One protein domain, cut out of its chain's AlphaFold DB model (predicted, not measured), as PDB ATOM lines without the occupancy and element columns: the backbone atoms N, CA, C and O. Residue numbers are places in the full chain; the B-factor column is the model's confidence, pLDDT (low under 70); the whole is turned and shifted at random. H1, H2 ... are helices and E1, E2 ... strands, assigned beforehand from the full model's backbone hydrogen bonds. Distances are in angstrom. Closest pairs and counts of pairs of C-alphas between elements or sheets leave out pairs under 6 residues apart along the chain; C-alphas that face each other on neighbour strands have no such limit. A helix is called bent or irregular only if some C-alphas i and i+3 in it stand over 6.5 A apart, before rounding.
ATOM      1  N   CYS A   7     -25.814 -22.492  14.694       91.62
ATOM      2  CA  CYS A   7     -24.429 -22.902  14.888       91.62
ATOM      3  C   CYS A   7     -24.390 -24.247  15.624       91.62
ATOM      4  O   CYS A   7     -25.336 -24.598  16.331       91.62
ATOM      5  N   SER A   8     -23.323 -25.025  15.417       92.94
ATOM      6  CA  SER A   8     -23.194 -26.355  16.016       92.94
ATOM      7  C   SER A   8     -21.784 -26.673  16.508       92.94
ATOM      8  O   SER A   8     -20.795 -26.111  16.025       92.94
ATOM      9  N   ALA A   9     -21.720 -27.582  17.477       92.44
ATOM     10  CA  ALA A   9     -20.522 -28.257  17.955       92.44
ATOM     11  C   ALA A   9     -20.806 -29.765  18.048       92.44
ATOM     12  O   ALA A   9     -21.944 -30.163  18.286       92.44
ATOM     13  N   ASP A  10     -19.786 -30.594  17.831       91.75
ATOM     14  CA  ASP A  10     -19.925 -32.057  17.853       91.75
ATOM     15  C   ASP A  10     -18.765 -32.730  18.610       91.75
ATOM     16  O   ASP A  10     -17.880 -33.342  18.003       91.75
ATOM     17  N   PRO A  11     -18.670 -32.545  19.940       91.62
ATOM     18  CA  PRO A  11     -17.702 -33.273  20.746       91.62
ATOM     19  C   PRO A  11     -17.965 -34.787  20.747       91.62
ATOM     20  O   PRO A  11     -19.082 -35.264  20.962       91.62
ATOM     21  N   ALA A  12     -16.884 -35.556  20.597       94.88
ATOM     22  CA  ALA A  12     -16.886 -36.985  20.883       94.88
ATOM     23  C   ALA A  12     -16.897 -37.214  22.404       94.88
ATOM     24  O   ALA A  12     -16.040 -36.697  23.124       94.88
ATOM     25  N   VAL A  13     -17.838 -38.024  22.884       95.00
ATOM     26  CA  VAL A  13     -18.018 -38.357  24.301       95.00
ATOM     27  C   VAL A  13     -17.713 -39.846  24.507       95.00
ATOM     28  O   VAL A  13     -18.494 -40.701  24.078       95.00
ATOM     29  N   PRO A  14     -16.582 -40.199  25.146       95.31
ATOM     30  CA  PRO A  14     -16.293 -41.582  25.499       95.31
ATOM     31  C   PRO A  14     -17.150 -42.011  26.699       95.31
ATOM     32  O   PRO A  14     -17.008 -41.495  27.806       95.31
ATOM     33  N   VAL A  15     -18.020 -42.992  26.487       94.75
ATOM     34  CA  VAL A  15     -18.848 -43.625  27.514       94.75
ATOM     35  C   VAL A  15     -18.162 -44.907  27.963       94.75
ATOM     36  O   VAL A  15     -18.036 -45.863  27.196       94.75
ATOM     37  N   ARG A  16     -17.711 -44.939  29.218       94.06
ATOM     38  CA  ARG A  16     -17.157 -46.150  29.829       94.06
ATOM     39  C   ARG A  16     -18.285 -46.961  30.455       94.06
ATOM     40  O   ARG A  16     -18.922 -46.484  31.387       94.06
ATOM     41  N   THR A  17     -18.531 -48.161  29.948       91.12
ATOM     42  CA  THR A  17     -19.580 -49.043  30.466       91.12
ATOM     43  C   THR A  17     -19.160 -49.669  31.802       91.12
ATOM     44  O   THR A  17     -17.956 -49.797  32.073       91.12
ATOM     45  N   PRO A  18     -20.113 -50.080  32.658       89.19
ATOM     46  CA  PRO A  18     -19.820 -50.817  33.889       89.19
ATOM     47  C   PRO A  18     -18.985 -52.093  33.679       89.19
ATOM     48  O   PRO A  18     -18.156 -52.427  34.523       89.19
ATOM     49  N   GLY A  19     -19.154 -52.778  32.548       85.31
ATOM     50  CA  GLY A  19     -18.393 -53.955  32.124       85.31
ATOM     51  C   GLY A  19     -16.982 -53.647  31.613       85.31
ATOM     52  O   GLY A  19     -16.227 -54.567  31.305       85.31
ATOM     53  N   GLY A  20     -16.591 -52.370  31.549       87.38
ATOM     54  CA  GLY A  20     -15.240 -51.930  31.202       87.38
ATOM     55  C   GLY A  20     -15.013 -51.641  29.718       87.38
ATOM     56  O   GLY A  20     -13.909 -51.224  29.360       87.38
ATOM     57  N   ALA A  21     -16.029 -51.798  28.865       89.81
ATOM     58  CA  ALA A  21     -15.958 -51.364  27.476       89.81
ATOM     59  C   ALA A  21     -15.972 -49.828  27.388       89.81
ATOM     60  O   ALA A  21     -16.461 -49.131  28.276       89.81
ATOM     61  N   THR A  22     -15.416 -49.280  26.308       94.31
ATOM     62  CA  THR A  22     -15.528 -47.850  25.991       94.31
ATOM     63  C   THR A  22     -16.226 -47.705  24.652       94.31
ATOM     64  O   THR A  22     -15.746 -48.221  23.645       94.31
ATOM     65  N   VAL A  23     -17.353 -47.002  24.651       94.62
ATOM     66  CA  VAL A  23     -18.145 -46.691  23.460       94.62
ATOM     67  C   VAL A  23     -18.071 -45.191  23.227       94.62
ATOM     68  O   VAL A  23     -18.316 -44.415  24.144       94.62
ATOM     69  N   VAL A  24     -17.734 -44.763  22.014       96.00
ATOM     70  CA  VAL A  24     -17.738 -43.337  21.668       96.00
ATOM     71  C   VAL A  24     -19.095 -42.979  21.080       96.00
ATOM     72  O   VAL A  24     -19.517 -43.579  20.092       96.00
ATOM     73  N   VAL A  25     -19.760 -41.995  21.679       96.56
ATOM     74  CA  VAL A  25     -20.949 -41.345  21.114       96.56
ATOM     75  C   VAL A  25     -20.609 -39.908  20.732       96.56
ATOM     76  O   VAL A  25     -19.636 -39.341  21.223       96.56
ATOM     77  N   TYR A  26     -21.403 -39.318  19.850       96.81
ATOM     78  CA  TYR A  26     -21.190 -37.967  19.337       96.81
ATOM     79  C   TYR A  26     -22.339 -37.078  19.778       96.81
ATOM     80  O   TYR A  26     -23.505 -37.361  19.472       96.81
ATOM     81  N   LEU A  27     -22.010 -36.045  20.549       96.56
ATOM     82  CA  LEU A  27     -22.976 -35.109  21.090       96.56
ATOM     83  C   LEU A  27     -23.038 -33.884  20.184       96.56
ATOM     84  O   LEU A  27     -22.164 -33.034  20.225       96.56
ATOM     85  N   ASN A  28     -24.105 -33.781  19.404       95.75
ATOM     86  CA  ASN A  28     -24.328 -32.670  18.494       95.75
ATOM     87  C   ASN A  28     -25.127 -31.591  19.212       95.75
ATOM     88  O   ASN A  28     -26.322 -31.756  19.465       95.75
ATOM     89  N   GLU A  29     -24.467 -30.493  19.530       95.50
ATOM     90  CA  GLU A  29     -25.020 -29.344  20.230       95.50
ATOM     91  C   GLU A  29     -25.312 -28.245  19.216       95.50
ATOM     92  O   GLU A  29     -24.505 -27.987  18.324       95.50
ATOM     93  N   TYR A  30     -26.454 -27.584  19.350       95.31
ATOM     94  CA  TYR A  30     -26.878 -26.518  18.458       95.31
ATOM     95  C   TYR A  30     -27.375 -25.317  19.258       95.31
ATOM     96  O   TYR A  30     -28.082 -25.473  20.256       95.31
ATOM     97  N   ALA A  31     -27.056 -24.123  18.770       95.12
ATOM     98  CA  ALA A  31     -27.596 -22.860  19.257       95.12
ATOM     99  C   ALA A  31     -28.135 -22.048  18.075       95.12
ATOM    100  O   ALA A  31     -27.505 -21.983  17.015       95.12
ATOM    101  N   LEU A  32     -29.328 -21.482  18.240       94.69
ATOM    102  CA  LEU A  32     -29.992 -20.708  17.200       94.69
ATOM    103  C   LEU A  32     -29.402 -19.302  17.135       94.69
ATOM    104  O   LEU A  32     -29.608 -18.547  18.074       94.69
ATOM    105  N   GLY A  33     -28.712 -18.962  16.044       92.06
ATOM    106  CA  GLY A  33     -27.950 -17.719  15.895       92.06
ATOM    107  C   GLY A  33     -26.439 -17.978  15.928       92.06
ATOM    108  O   GLY A  33     -25.907 -18.618  16.838       92.06
ATOM    109  N   THR A  34     -25.721 -17.495  14.913       90.44
ATOM    110  CA  THR A  34     -24.262 -17.693  14.781       90.44
ATOM    111  C   THR A  34     -23.447 -16.920  15.821       90.44
ATOM    112  O   THR A  34     -22.340 -17.331  16.179       90.44
ATOM    113  N   GLU A  35     -24.013 -15.841  16.357       91.56
ATOM    114  CA  GLU A  35     -23.505 -15.039  17.467       91.56
ATOM    115  C   GLU A  35     -23.277 -15.866  18.743       91.56
ATOM    116  O   GLU A  35     -22.358 -15.568  19.508       91.56
ATOM    117  N   HIS A  36     -24.027 -16.958  18.928       93.50
ATOM    118  CA  HIS A  36     -23.966 -17.815  20.115       93.50
ATOM    119  C   HIS A  36     -22.915 -18.929  20.016       93.50
ATOM    120  O   HIS A  36     -22.776 -19.761  20.916       93.50
ATOM    121  N   ARG A  37     -22.095 -18.948  18.956       91.19
ATOM    122  CA  ARG A  37     -21.034 -19.954  18.774       91.19
ATOM    123  C   ARG A  37     -20.043 -19.994  19.941       91.19
ATOM    124  O   ARG A  37     -19.549 -21.062  20.301       91.19
ATOM    125  N   ALA A  38     -19.757 -18.844  20.550       91.50
ATOM    126  CA  ALA A  38     -18.890 -18.771  21.726       91.50
ATOM    127  C   ALA A  38     -19.528 -19.418  22.969       91.50
ATOM    128  O   ALA A  38     -18.810 -19.917  23.835       91.50
ATOM    129  N   ALA A  39     -20.861 -19.427  23.062       93.00
ATOM    130  CA  ALA A  39     -21.591 -20.101  24.127       93.00
ATOM    131  C   ALA A  39     -21.521 -21.627  23.978       93.00
ATOM    132  O   ALA A  39     -21.244 -22.307  24.962       93.00
ATOM    133  N   LEU A  40     -21.655 -22.153  22.751       92.44
ATOM    134  CA  LEU A  40     -21.446 -23.581  22.459       92.44
ATOM    135  C   LEU A  40     -20.039 -24.050  22.843       92.44
ATOM    136  O   LEU A  40     -19.885 -25.075  23.491       92.44
ATOM    137  N   ALA A  41     -19.002 -23.264  22.539       91.12
ATOM    138  CA  ALA A  41     -17.627 -23.598  22.929       91.12
ATOM    139  C   ALA A  41     -17.407 -23.659  24.459       91.12
ATOM    140  O   ALA A  41     -16.381 -24.155  24.919       91.12
ATOM    141  N   ARG A  42     -18.352 -23.131  25.245       93.81
ATOM    142  CA  ARG A  42     -18.357 -23.145  26.713       93.81
ATOM    143  C   ARG A  42     -19.378 -24.125  27.293       93.81
ATOM    144  O   ARG A  42     -19.594 -24.094  28.506       93.81
ATOM    145  N   ALA A  43     -20.028 -24.938  26.461       95.06
ATOM    146  CA  ALA A  43     -20.965 -25.941  26.931       95.06
ATOM    147  C   ALA A  43     -20.263 -26.915  27.887       95.06
ATOM    148  O   ALA A  43     -19.102 -27.287  27.695       95.06
ATOM    149  N   THR A  44     -20.965 -27.309  28.943       95.75
ATOM    150  CA  THR A  44     -20.494 -28.337  29.868       95.75
ATOM    151  C   THR A  44     -21.342 -29.587  29.725       95.75
ATOM    152  O   THR A  44     -22.549 -29.521  29.488       95.75
ATOM    153  N   HIS A  45     -20.694 -30.737  29.886       94.19
ATOM    154  CA  HIS A  45     -21.343 -32.035  29.837       94.19
ATOM    155  C   HIS A  45     -21.018 -32.835  31.096       94.19
ATOM    156  O   HIS A  45     -19.885 -32.836  31.582       94.19
ATOM    157  N   SER A  46     -22.009 -33.555  31.606       95.94
ATOM    158  CA  SER A  46     -21.808 -34.637  32.563       95.94
ATOM    159  C   SER A  46     -22.415 -35.916  32.004       95.94
ATOM    160  O   SER A  46     -23.442 -35.890  31.329       95.94
ATOM    161  N   CYS A  47     -21.752 -37.040  32.257       95.94
ATOM    162  CA  CYS A  47     -22.192 -38.355  31.817       95.94
ATOM    163  C   CYS A  47     -22.308 -39.253  33.045       95.94
ATOM    164  O   CYS A  47     -21.342 -39.405  33.794       95.94
ATOM    165  N   SER A  48     -23.474 -39.857  33.234       95.94
ATOM    166  CA  SER A  48     -23.674 -40.929  34.203       95.94
ATOM    167  C   SER A  48     -24.067 -42.208  33.477       95.94
ATOM    168  O   SER A  48     -24.732 -42.181  32.440       95.94
ATOM    169  N   VAL A  49     -23.578 -43.329  33.996       95.31
ATOM    170  CA  VAL A  49     -23.772 -44.655  33.415       95.31
ATOM    171  C   VAL A  49     -24.211 -45.609  34.507       95.31
ATOM    172  O   VAL A  49     -23.669 -45.598  35.615       95.31
ATOM    173  N   THR A  50     -25.178 -46.455  34.197       93.94
ATOM    174  CA  THR A  50     -25.619 -47.534  35.076       93.94
ATOM    175  C   THR A  50     -25.783 -48.812  34.269       93.94
ATOM    176  O   THR A  50     -26.060 -48.791  33.070       93.94
ATOM    177  N   ALA A  51     -25.571 -49.958  34.914       91.81
ATOM    178  CA  ALA A  51     -25.846 -51.234  34.269       91.81
ATOM    179  C   ALA A  51     -27.360 -51.365  34.069       91.81
ATOM    180  O   ALA A  51     -28.129 -51.217  35.024       91.81
ATOM    181  N   ALA A  52     -27.783 -51.671  32.844       89.69
ATOM    182  CA  ALA A  52     -29.184 -51.925  32.560       89.69
ATOM    183  C   ALA A  52     -29.664 -53.177  33.326       89.69
ATOM    184  O   ALA A  52     -28.877 -54.109  33.559       89.69
ATOM    185  N   PRO A  53     -30.958 -53.260  33.689       82.38
ATOM    186  CA  PRO A  53     -31.500 -54.409  34.406       82.38
ATOM    187  C   PRO A  53     -31.176 -55.744  33.719       82.38
ATOM    188  O   PRO A  53     -31.427 -55.943  32.529       82.38
ATOM    189  N   GLY A  54     -30.618 -56.680  34.490       77.88
ATOM    190  CA  GLY A  54     -30.200 -57.991  33.990       77.88
ATOM    191  C   GLY A  54     -28.855 -58.009  33.254       77.88
ATOM    192  O   GLY A  54     -28.560 -59.015  32.618       77.88
ATOM    193  N   GLY A  55     -28.058 -56.934  33.313       74.81
ATOM    194  CA  GLY A  55     -26.676 -56.903  32.807       74.81
ATOM    195  C   GLY A  55     -26.552 -56.966  31.284       74.81
ATOM    196  O   GLY A  55     -25.505 -57.335  30.768       74.81
ATOM    197  N   ARG A  56     -27.630 -56.648  30.557       80.75
ATOM    198  CA  ARG A  56     -27.719 -56.770  29.090       80.75
ATOM    199  C   ARG A  56     -27.437 -55.467  28.335       80.75
ATOM    200  O   ARG A  56     -27.749 -55.375  27.155       80.75
ATOM    201  N   GLY A  57     -26.892 -54.460  29.008       89.69
ATOM    202  CA  GLY A  57     -26.584 -53.169  28.403       89.69
ATOM    203  C   GLY A  57     -26.193 -52.124  29.439       89.69
ATOM    204  O   GLY A  57     -26.130 -52.411  30.636       89.69
ATOM    205  N   THR A  58     -25.994 -50.900  28.966       94.62
ATOM    206  CA  THR A  58     -25.674 -49.729  29.784       94.62
ATOM    207  C   THR A  58     -26.734 -48.661  29.559       94.62
ATOM    208  O   THR A  58     -26.955 -48.241  28.423       94.62
ATOM    209  N   ASP A  59     -27.383 -48.219  30.632       96.06
ATOM    210  CA  ASP A  59     -28.219 -47.025  30.624       96.06
ATOM    211  C   ASP A  59     -27.311 -45.803  30.800       96.06
ATOM    212  O   ASP A  59     -26.471 -45.756  31.702       96.06
ATOM    213  N   VAL A  60     -27.446 -44.833  29.899       97.12
ATOM    214  CA  VAL A  60     -26.602 -43.640  29.845       97.12
ATOM    215  C   VAL A  60     -27.480 -42.405  29.966       97.12
ATOM    216  O   VAL A  60     -28.477 -42.262  29.255       97.12
ATOM    217  N   GLU A  61     -27.080 -41.487  30.840       98.06
ATOM    218  CA  GLU A  61     -27.640 -40.144  30.926       98.06
ATOM    219  C   GLU A  61     -26.528 -39.121  30.696       98.06
ATOM    220  O   GLU A  61     -25.550 -39.065  31.447       98.06
ATOM    221  N   ILE A  62     -26.687 -38.302  29.658       97.75
ATOM    222  CA  ILE A  62     -25.814 -37.164  29.373       97.75
ATOM    223  C   ILE A  62     -26.599 -35.890  29.649       97.75
ATOM    224  O   ILE A  62     -27.638 -35.645  29.039       97.75
ATOM    225  N   THR A  63     -26.091 -35.067  30.559       98.00
ATOM    226  CA  THR A  63     -26.623 -33.726  30.804       98.00
ATOM    227  C   THR A  63     -25.739 -32.708  30.107       98.00
ATOM    228  O   THR A  63     -24.528 -32.692  30.320       98.00
ATOM    229  N   VAL A  64     -26.354 -31.848  29.303       97.38
ATOM    230  CA  VAL A  64     -25.696 -30.794  28.529       97.38
ATOM    231  C   VAL A  64     -26.179 -29.443  29.022       97.38
ATOM    232  O   VAL A  64     -27.384 -29.197  29.069       97.38
ATOM    233  N   LEU A  65     -25.258 -28.547  29.359       97.12
ATOM    234  CA  LEU A  65     -25.569 -27.166  29.707       97.12
ATOM    235  C   LEU A  65     -24.839 -26.223  28.757       97.12
ATOM    236  O   LEU A  65     -23.635 -26.006  28.878       97.12
ATOM    237  N   ILE A  66     -25.596 -25.614  27.847       96.06
ATOM    238  CA  ILE A  66     -25.119 -24.495  27.032       96.06
ATOM    239  C   ILE A  66     -25.416 -23.218  27.827       96.06
ATOM    240  O   ILE A  66     -26.592 -22.922  28.053       96.06
ATOM    241  N   PRO A  67     -24.404 -22.477  28.311       95.19
ATOM    242  CA  PRO A  67     -24.647 -21.266  29.085       95.19
ATOM    243  C   PRO A  67     -25.271 -20.176  28.205       95.19
ATOM    244  O   PRO A  67     -25.079 -20.170  26.992       95.19
ATOM    245  N   GLY A  68     -25.963 -19.214  28.819       92.19
ATOM    246  CA  GLY A  68     -26.256 -17.945  28.146       92.19
ATOM    247  C   GLY A  68     -24.971 -17.176  27.805       92.19
ATOM    248  O   GLY A  68     -23.864 -17.521  28.258       92.19
ATOM    249  N   ASP A  69     -25.108 -16.106  27.031       90.69
ATOM    250  CA  ASP A  69     -23.990 -15.240  26.670       90.69
ATOM    251  C   ASP A  69     -24.317 -13.747  26.810       90.69
ATOM    252  O   ASP A  69     -25.243 -13.353  27.516       90.69
ATOM    253  N   ARG A  70     -23.443 -12.894  26.263       85.62
ATOM    254  CA  ARG A  70     -23.578 -11.433  26.356       85.62
ATOM    255  C   ARG A  70     -24.576 -10.865  25.350       85.62
ATOM    256  O   ARG A  70     -24.955  -9.708  25.503       85.62
ATOM    257  N   THR A  71     -24.919 -11.630  24.319       81.00
ATOM    258  CA  THR A  71     -25.819 -11.213  23.245       81.00
ATOM    259  C   THR A  71     -27.258 -11.485  23.648       81.00
ATOM    260  O   THR A  71     -28.100 -10.604  23.507       81.00
ATOM    261  N   ASP A  72     -27.511 -12.665  24.217       79.25
ATOM    262  CA  ASP A  72     -28.798 -13.017  24.802       79.25
ATOM    263  C   ASP A  72     -28.608 -13.862  26.071       79.25
ATOM    264  O   ASP A  72     -27.763 -14.764  26.149       79.25
ATOM    265  N   SER A  73     -29.419 -13.567  27.085       76.88
ATOM    266  CA  SER A  73     -29.488 -14.370  28.300       76.88
ATOM    267  C   SER A  73     -30.201 -15.704  28.056       76.88
ATOM    268  O   SER A  73     -29.918 -16.673  28.770       76.88
ATOM    269  N   SER A  74     -31.063 -15.787  27.036       90.00
ATOM    270  CA  SER A  74     -31.762 -17.008  26.635       90.00
ATOM    271  C   SER A  74     -31.924 -17.123  25.117       90.00
ATOM    272  O   SER A  74     -32.678 -16.370  24.516       90.00
ATOM    273  N   PHE A  75     -31.323 -18.138  24.505       93.94
ATOM    274  CA  PHE A  75     -31.532 -18.484  23.095       93.94
ATOM    275  C   PHE A  75     -31.943 -19.951  22.953       93.94
ATOM    276  O   PHE A  75     -31.724 -20.762  23.856       93.94
ATOM    277  N   ARG A  76     -32.565 -20.310  21.824       96.25
ATOM    278  CA  ARG A  76     -32.983 -21.697  21.570       96.25
ATOM    279  C   ARG A  76     -31.767 -22.598  21.394       96.25
ATOM    280  O   ARG A  76     -30.830 -22.265  20.667       96.25
ATOM    281  N   THR A  77     -31.818 -23.762  22.023       96.81
ATOM    282  CA  THR A  77     -30.764 -24.771  21.970       96.81
ATOM    283  C   THR A  77     -31.331 -26.136  21.610       96.81
ATOM    284  O   THR A  77     -32.506 -26.432  21.839       96.81
ATOM    285  N   ARG A  78     -30.481 -26.988  21.044       97.00
ATOM    286  CA  ARG A  78     -30.781 -28.396  20.787       97.00
ATOM    287  C   ARG A  78     -29.552 -29.238  21.083       97.00
ATOM    288  O   ARG A  78     -28.434 -28.801  20.838       97.00
ATOM    289  N   ALA A  79     -29.760 -30.451  21.566       97.06
ATOM    290  CA  ALA A  79     -28.714 -31.446  21.712       97.06
ATOM    291  C   ALA A  79     -29.204 -32.794  21.178       97.06
ATOM    292  O   ALA A  79     -30.338 -33.198  21.440       97.06
ATOM    293  N   THR A  80     -28.355 -33.491  20.433       97.50
ATOM    294  CA  THR A  80     -28.660 -34.794  19.836       97.50
ATOM    295  C   THR A  80     -27.470 -35.721  20.016       97.50
ATOM    296  O   THR A  80     -26.358 -35.384  19.616       97.50
ATOM    297  N   VAL A  81     -27.688 -36.907  20.580       97.62
ATOM    298  CA  VAL A  81     -26.636 -37.923  20.701       97.62
ATOM    299  C   VAL A  81     -26.748 -38.887  19.530       97.62
ATOM    300  O   VAL A  81     -27.833 -39.380  19.222       97.62
ATOM    301  N   THR A  82     -25.621 -39.169  18.884       97.50
ATOM    302  CA  THR A  82     -25.544 -40.048  17.713       97.50
ATOM    303  C   THR A  82     -24.375 -41.026  17.798       97.50
ATOM    304  O   THR A  82     -23.454 -40.849  18.595       97.50
ATOM    305  N   THR A  83     -24.404 -42.074  16.974       95.88
ATOM    306  CA  THR A  83     -23.328 -43.077  16.908       95.88
ATOM    307  C   THR A  83     -22.198 -42.726  15.935       95.88
ATOM    308  O   THR A  83     -21.194 -43.438  15.903       95.88
ATOM    309  N   ALA A  84     -22.320 -41.651  15.147       92.94
ATOM    310  CA  ALA A  84     -21.291 -41.200  14.210       92.94
ATOM    311  C   ALA A  84     -21.212 -39.658  14.144       92.94
ATOM    312  O   ALA A  84     -22.213 -38.983  14.374       92.94
ATOM    313  N   PRO A  85     -20.045 -39.083  13.800       91.56
ATOM    314  CA  PRO A  85     -19.835 -37.636  13.851       91.56
ATOM    315  C   PRO A  85     -20.682 -36.863  12.834       91.56
ATOM    316  O   PRO A  85     -21.052 -37.376  11.772       91.56
ATOM    317  N   GLY A  86     -20.918 -35.587  13.130       87.75
ATOM    318  CA  GLY A  86     -21.624 -34.625  12.288       87.75
ATOM    319  C   GLY A  86     -23.117 -34.916  12.168       87.75
ATOM    320  O   GLY A  86     -23.683 -34.759  11.085       87.75
ATOM    321  N   GLY A  87     -23.732 -35.407  13.242       86.44
ATOM    322  CA  GLY A  87     -25.152 -35.754  13.303       86.44
ATOM    323  C   GLY A  87     -25.519 -36.969  12.452       86.44
ATOM    324  O   GLY A  87     -26.649 -37.065  11.973       86.44
ATOM    325  N   ARG A  88     -24.565 -37.872  12.204       90.31
ATOM    326  CA  ARG A  88     -24.745 -39.051  11.346       90.31
ATOM    327  C   ARG A  88     -24.934 -40.319  12.175       90.31
ATOM    328  O   ARG A  88     -24.710 -40.355  13.377       90.31
ATOM    329  N   GLY A  89     -25.288 -41.407  11.498       92.94
ATOM    330  CA  GLY A  89     -25.510 -42.694  12.152       92.94
ATOM    331  C   GLY A  89     -26.865 -42.753  12.852       92.94
ATOM    332  O   GLY A  89     -27.812 -42.076  12.450       92.94
ATOM    333  N   ALA A  90     -26.969 -43.606  13.867       95.88
ATOM    334  CA  ALA A  90     -28.199 -43.765  14.628       95.88
ATOM    335  C   ALA A  90     -28.324 -42.638  15.656       95.88
ATOM    336  O   ALA A  90     -27.378 -42.368  16.396       95.88
ATOM    337  N   VAL A  91     -29.498 -42.007  15.711       96.69
ATOM    338  CA  VAL A  91     -29.853 -41.064  16.777       96.69
ATOM    339  C   VAL A  91     -30.242 -41.866  18.015       96.69
ATOM    340  O   VAL A  91     -31.144 -42.700  17.951       96.69
ATOM    341  N   LEU A  92     -29.550 -41.618  19.126       96.88
ATOM    342  CA  LEU A  92     -29.768 -42.293  20.406       96.88
ATOM    343  C   LEU A  92     -30.777 -41.538  21.285       96.88
ATOM    344  O   LEU A  92     -31.652 -42.165  21.873       96.88
ATOM    345  N   ASP A  93     -30.685 -40.206  21.344       98.06
ATOM    346  CA  ASP A  93     -31.708 -39.317  21.920       98.06
ATOM    347  C   ASP A  93     -31.560 -37.899  21.335       98.06
ATOM    348  O   ASP A  93     -30.505 -37.540  20.800       98.06
ATOM    349  N   SER A  94     -32.606 -37.079  21.442       97.19
ATOM    350  CA  SER A  94     -32.598 -35.675  21.030       97.19
ATOM    351  C   SER A  94     -33.497 -34.820  21.921       97.19
ATOM    352  O   SER A  94     -34.624 -35.201  22.244       97.19
ATOM    353  N   ARG A  95     -33.023 -33.623  22.281       98.00
ATOM    354  CA  ARG A  95     -33.747 -32.648  23.107       98.00
ATOM    355  C   ARG A  95     -33.581 -31.237  22.575       98.00
ATOM    356  O   ARG A  95     -32.515 -30.874  22.092       98.00
ATOM    357  N   GLU A  96     -34.624 -30.442  22.738       97.12
ATOM    358  CA  GLU A  96     -34.622 -29.003  22.488       97.12
ATOM    359  C   GLU A  96     -34.917 -28.263  23.791       97.12
ATOM    360  O   GLU A  96     -35.566 -28.802  24.692       97.12
ATOM    361  N   GLY A  97     -34.438 -27.031  23.896       96.38
ATOM    362  CA  GLY A  97     -34.680 -26.174  25.045       96.38
ATOM    363  C   GLY A  97     -34.107 -24.783  24.838       96.38
ATOM    364  O   GLY A  97     -34.114 -24.248  23.727       96.38
ATOM    365  N   VAL A  98     -33.648 -24.184  25.932       96.69
ATOM    366  CA  VAL A  98     -33.074 -22.838  25.940       96.69
ATOM    367  C   VAL A  98     -31.747 -22.827  26.690       96.69
ATOM    368  O   VAL A  98     -31.516 -23.651  27.576       96.69
ATOM    369  N   SER A  99     -30.861 -21.899  26.337       96.31
ATOM    370  CA  SER A  99     -29.588 -21.710  27.030       96.31
ATOM    371  C   SER A  99     -29.788 -21.435  28.522       96.31
ATOM    372  O   SER A  99     -30.784 -20.850  28.945       96.31
ATOM    373  N   GLY A 100     -28.832 -21.868  29.340       95.00
ATOM    374  CA  GLY A 100     -28.898 -21.785  30.800       95.00
ATOM    375  C   GLY A 100     -29.760 -22.868  31.460       95.00
ATOM    376  O   GLY A 100     -29.676 -23.030  32.675       95.00
ATOM    377  N   VAL A 101     -30.529 -23.644  30.688       96.69
ATOM    378  CA  VAL A 101     -31.310 -24.784  31.184       96.69
ATOM    379  C   VAL A 101     -30.660 -26.092  30.717       96.69
ATOM    380  O   VAL A 101     -30.402 -26.244  29.522       96.69
ATOM    381  N   PRO A 102     -30.384 -27.052  31.621       97.38
ATOM    382  CA  PRO A 102     -29.803 -28.330  31.232       97.38
ATOM    383  C   PRO A 102     -30.714 -29.144  30.303       97.38
ATOM    384  O   PRO A 102     -31.894 -29.353  30.594       97.38
ATOM    385  N   LEU A 103     -30.142 -29.670  29.220       98.12
ATOM    386  CA  LEU A 103     -30.754 -30.676  28.355       98.12
ATOM    387  C   LEU A 103     -30.302 -32.063  28.819       98.12
ATOM    388  O   LEU A 103     -29.106 -32.347  28.844       98.12
ATOM    389  N   VAL A 104     -31.250 -32.928  29.178       98.12
ATOM    390  CA  VAL A 104     -30.963 -34.285  29.670       98.12
ATOM    391  C   VAL A 104     -31.308 -35.309  28.593       98.12
ATOM    392  O   VAL A 104     -32.475 -35.475  28.230       98.12
ATOM    393  N   LEU A 105     -30.283 -35.989  28.088       98.19
ATOM    394  CA  LEU A 105     -30.363 -37.016  27.050       98.19
ATOM    395  C   LEU A 105     -30.225 -38.389  27.697       98.19
ATOM    396  O   LEU A 105     -29.291 -38.616  28.465       98.19
ATOM    397  N   ARG A 106     -31.143 -39.304  27.390       97.88
ATOM    398  CA  ARG A 106     -31.191 -40.646  27.980       97.88
ATOM    399  C   ARG A 106     -31.319 -41.697  26.899       97.88
ATOM    400  O   ARG A 106     -32.260 -41.667  26.113       97.88
ATOM    401  N   PHE A 107     -30.400 -42.650  26.898       96.31
ATOM    402  CA  PHE A 107     -30.384 -43.732  25.924       96.31
ATOM    403  C   PHE A 107     -29.760 -44.995  26.513       96.31
ATOM    404  O   PHE A 107     -29.128 -44.971  27.570       96.31
ATOM    405  N   ARG A 108     -29.942 -46.110  25.806       95.12
ATOM    406  CA  ARG A 108     -29.359 -47.403  26.155       95.12
ATOM    407  C   ARG A 108     -28.332 -47.809  25.111       95.12
ATOM    408  O   ARG A 108     -28.571 -47.660  23.915       95.12
ATOM    409  N   LEU A 109     -27.211 -48.345  25.575       93.00
ATOM    410  CA  LEU A 109     -26.227 -49.035  24.753       93.00
ATOM    411  C   LEU A 109     -26.383 -50.546  24.949       93.00
ATOM    412  O   LEU A 109     -26.471 -51.012  26.086       93.00
ATOM    413  N   ASP A 110     -26.337 -51.314  23.862       88.19
ATOM    414  CA  ASP A 110     -26.436 -52.787  23.879       88.19
ATOM    415  C   ASP A 110     -25.130 -53.481  24.327       88.19
ATOM    416  O   ASP A 110     -24.837 -54.618  23.963       88.19
TER     417      ASP A 110
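Overview. This is residues 7 to 110 of the 112 residues of an uncharacterized protein of uncultured Chloroflexi bacterium (UniProt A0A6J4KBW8). The model is a long, narrow sandwich: two strongly twisted sheets lie face to face, their strands running mostly along its length, with the short helix H1 near one end. E1, E2, E3, E6 and E7 make one branched sheet, with antiparallel neighbours; E4, E5, E8, in that order, make the other, all antiparallel. The printed part has 104 residues, runs E1 E2 E3 H1 E4 E5 E6 E7 E8, and is mostly strand. It is compact, with a radius of gyration of the C-alphas of 14.2 A, and a rod in outline, 48 by 23 by 18 A.

Arrangement. E1, residues 7 to 9, runs on into E2, residues 12 to 16, at 37 degrees. Both lie on one side of E3, residues 22 to 32, which forms a hairpin with E2; N 7 and O 31 are 2.9 A apart, N 13 and O 25 2.8 A, within hydrogen-bond range. H1, residues 34 to 40, is on this sheet at a height of 6.3 A; it is irregular, C-alphas 35 and 38 being 7.3 A apart, with 1 of 3 O i to N i+4 pairs and 3 of 4 O i to N i+3 pairs within range. E4, residues 44 to 51, and E5, residues 58 to 65, form a hairpin, with N 46 and O 63 at 3.0 A. E6, residues 76 to 84, lies on the other side of E3, with N 28 and O 80 at 2.8 A. E7, residues 88 to 98, forms a hairpin with E6, with N 79 and O 95 at 2.8 A, and bends by 83 degrees at residue 91. E8, residues 103 to 109, is antiparallel to E5, with N 62 and O 105 at 2.9 A; its closest C-alphas to E7 are Phe 107 and Leu 92, 5.7 A apart.

Along the chain. E1 begins at C-alpha 7 (-24.429, -22.902, 14.888). E3 is 32.0 A long, E4 and E6 23.9 A each, E7 23.3 A and E5 22.6 A. E8 ends at C-alpha 109 (-26.227, -49.035, 24.753).

Size, cuts and confidence. The C-alphas farthest apart, of Gly 54 and Thr 71, are 48.2 A apart. The printed part has no cut and no long link, and no printed residue is under 70 in pLDDT.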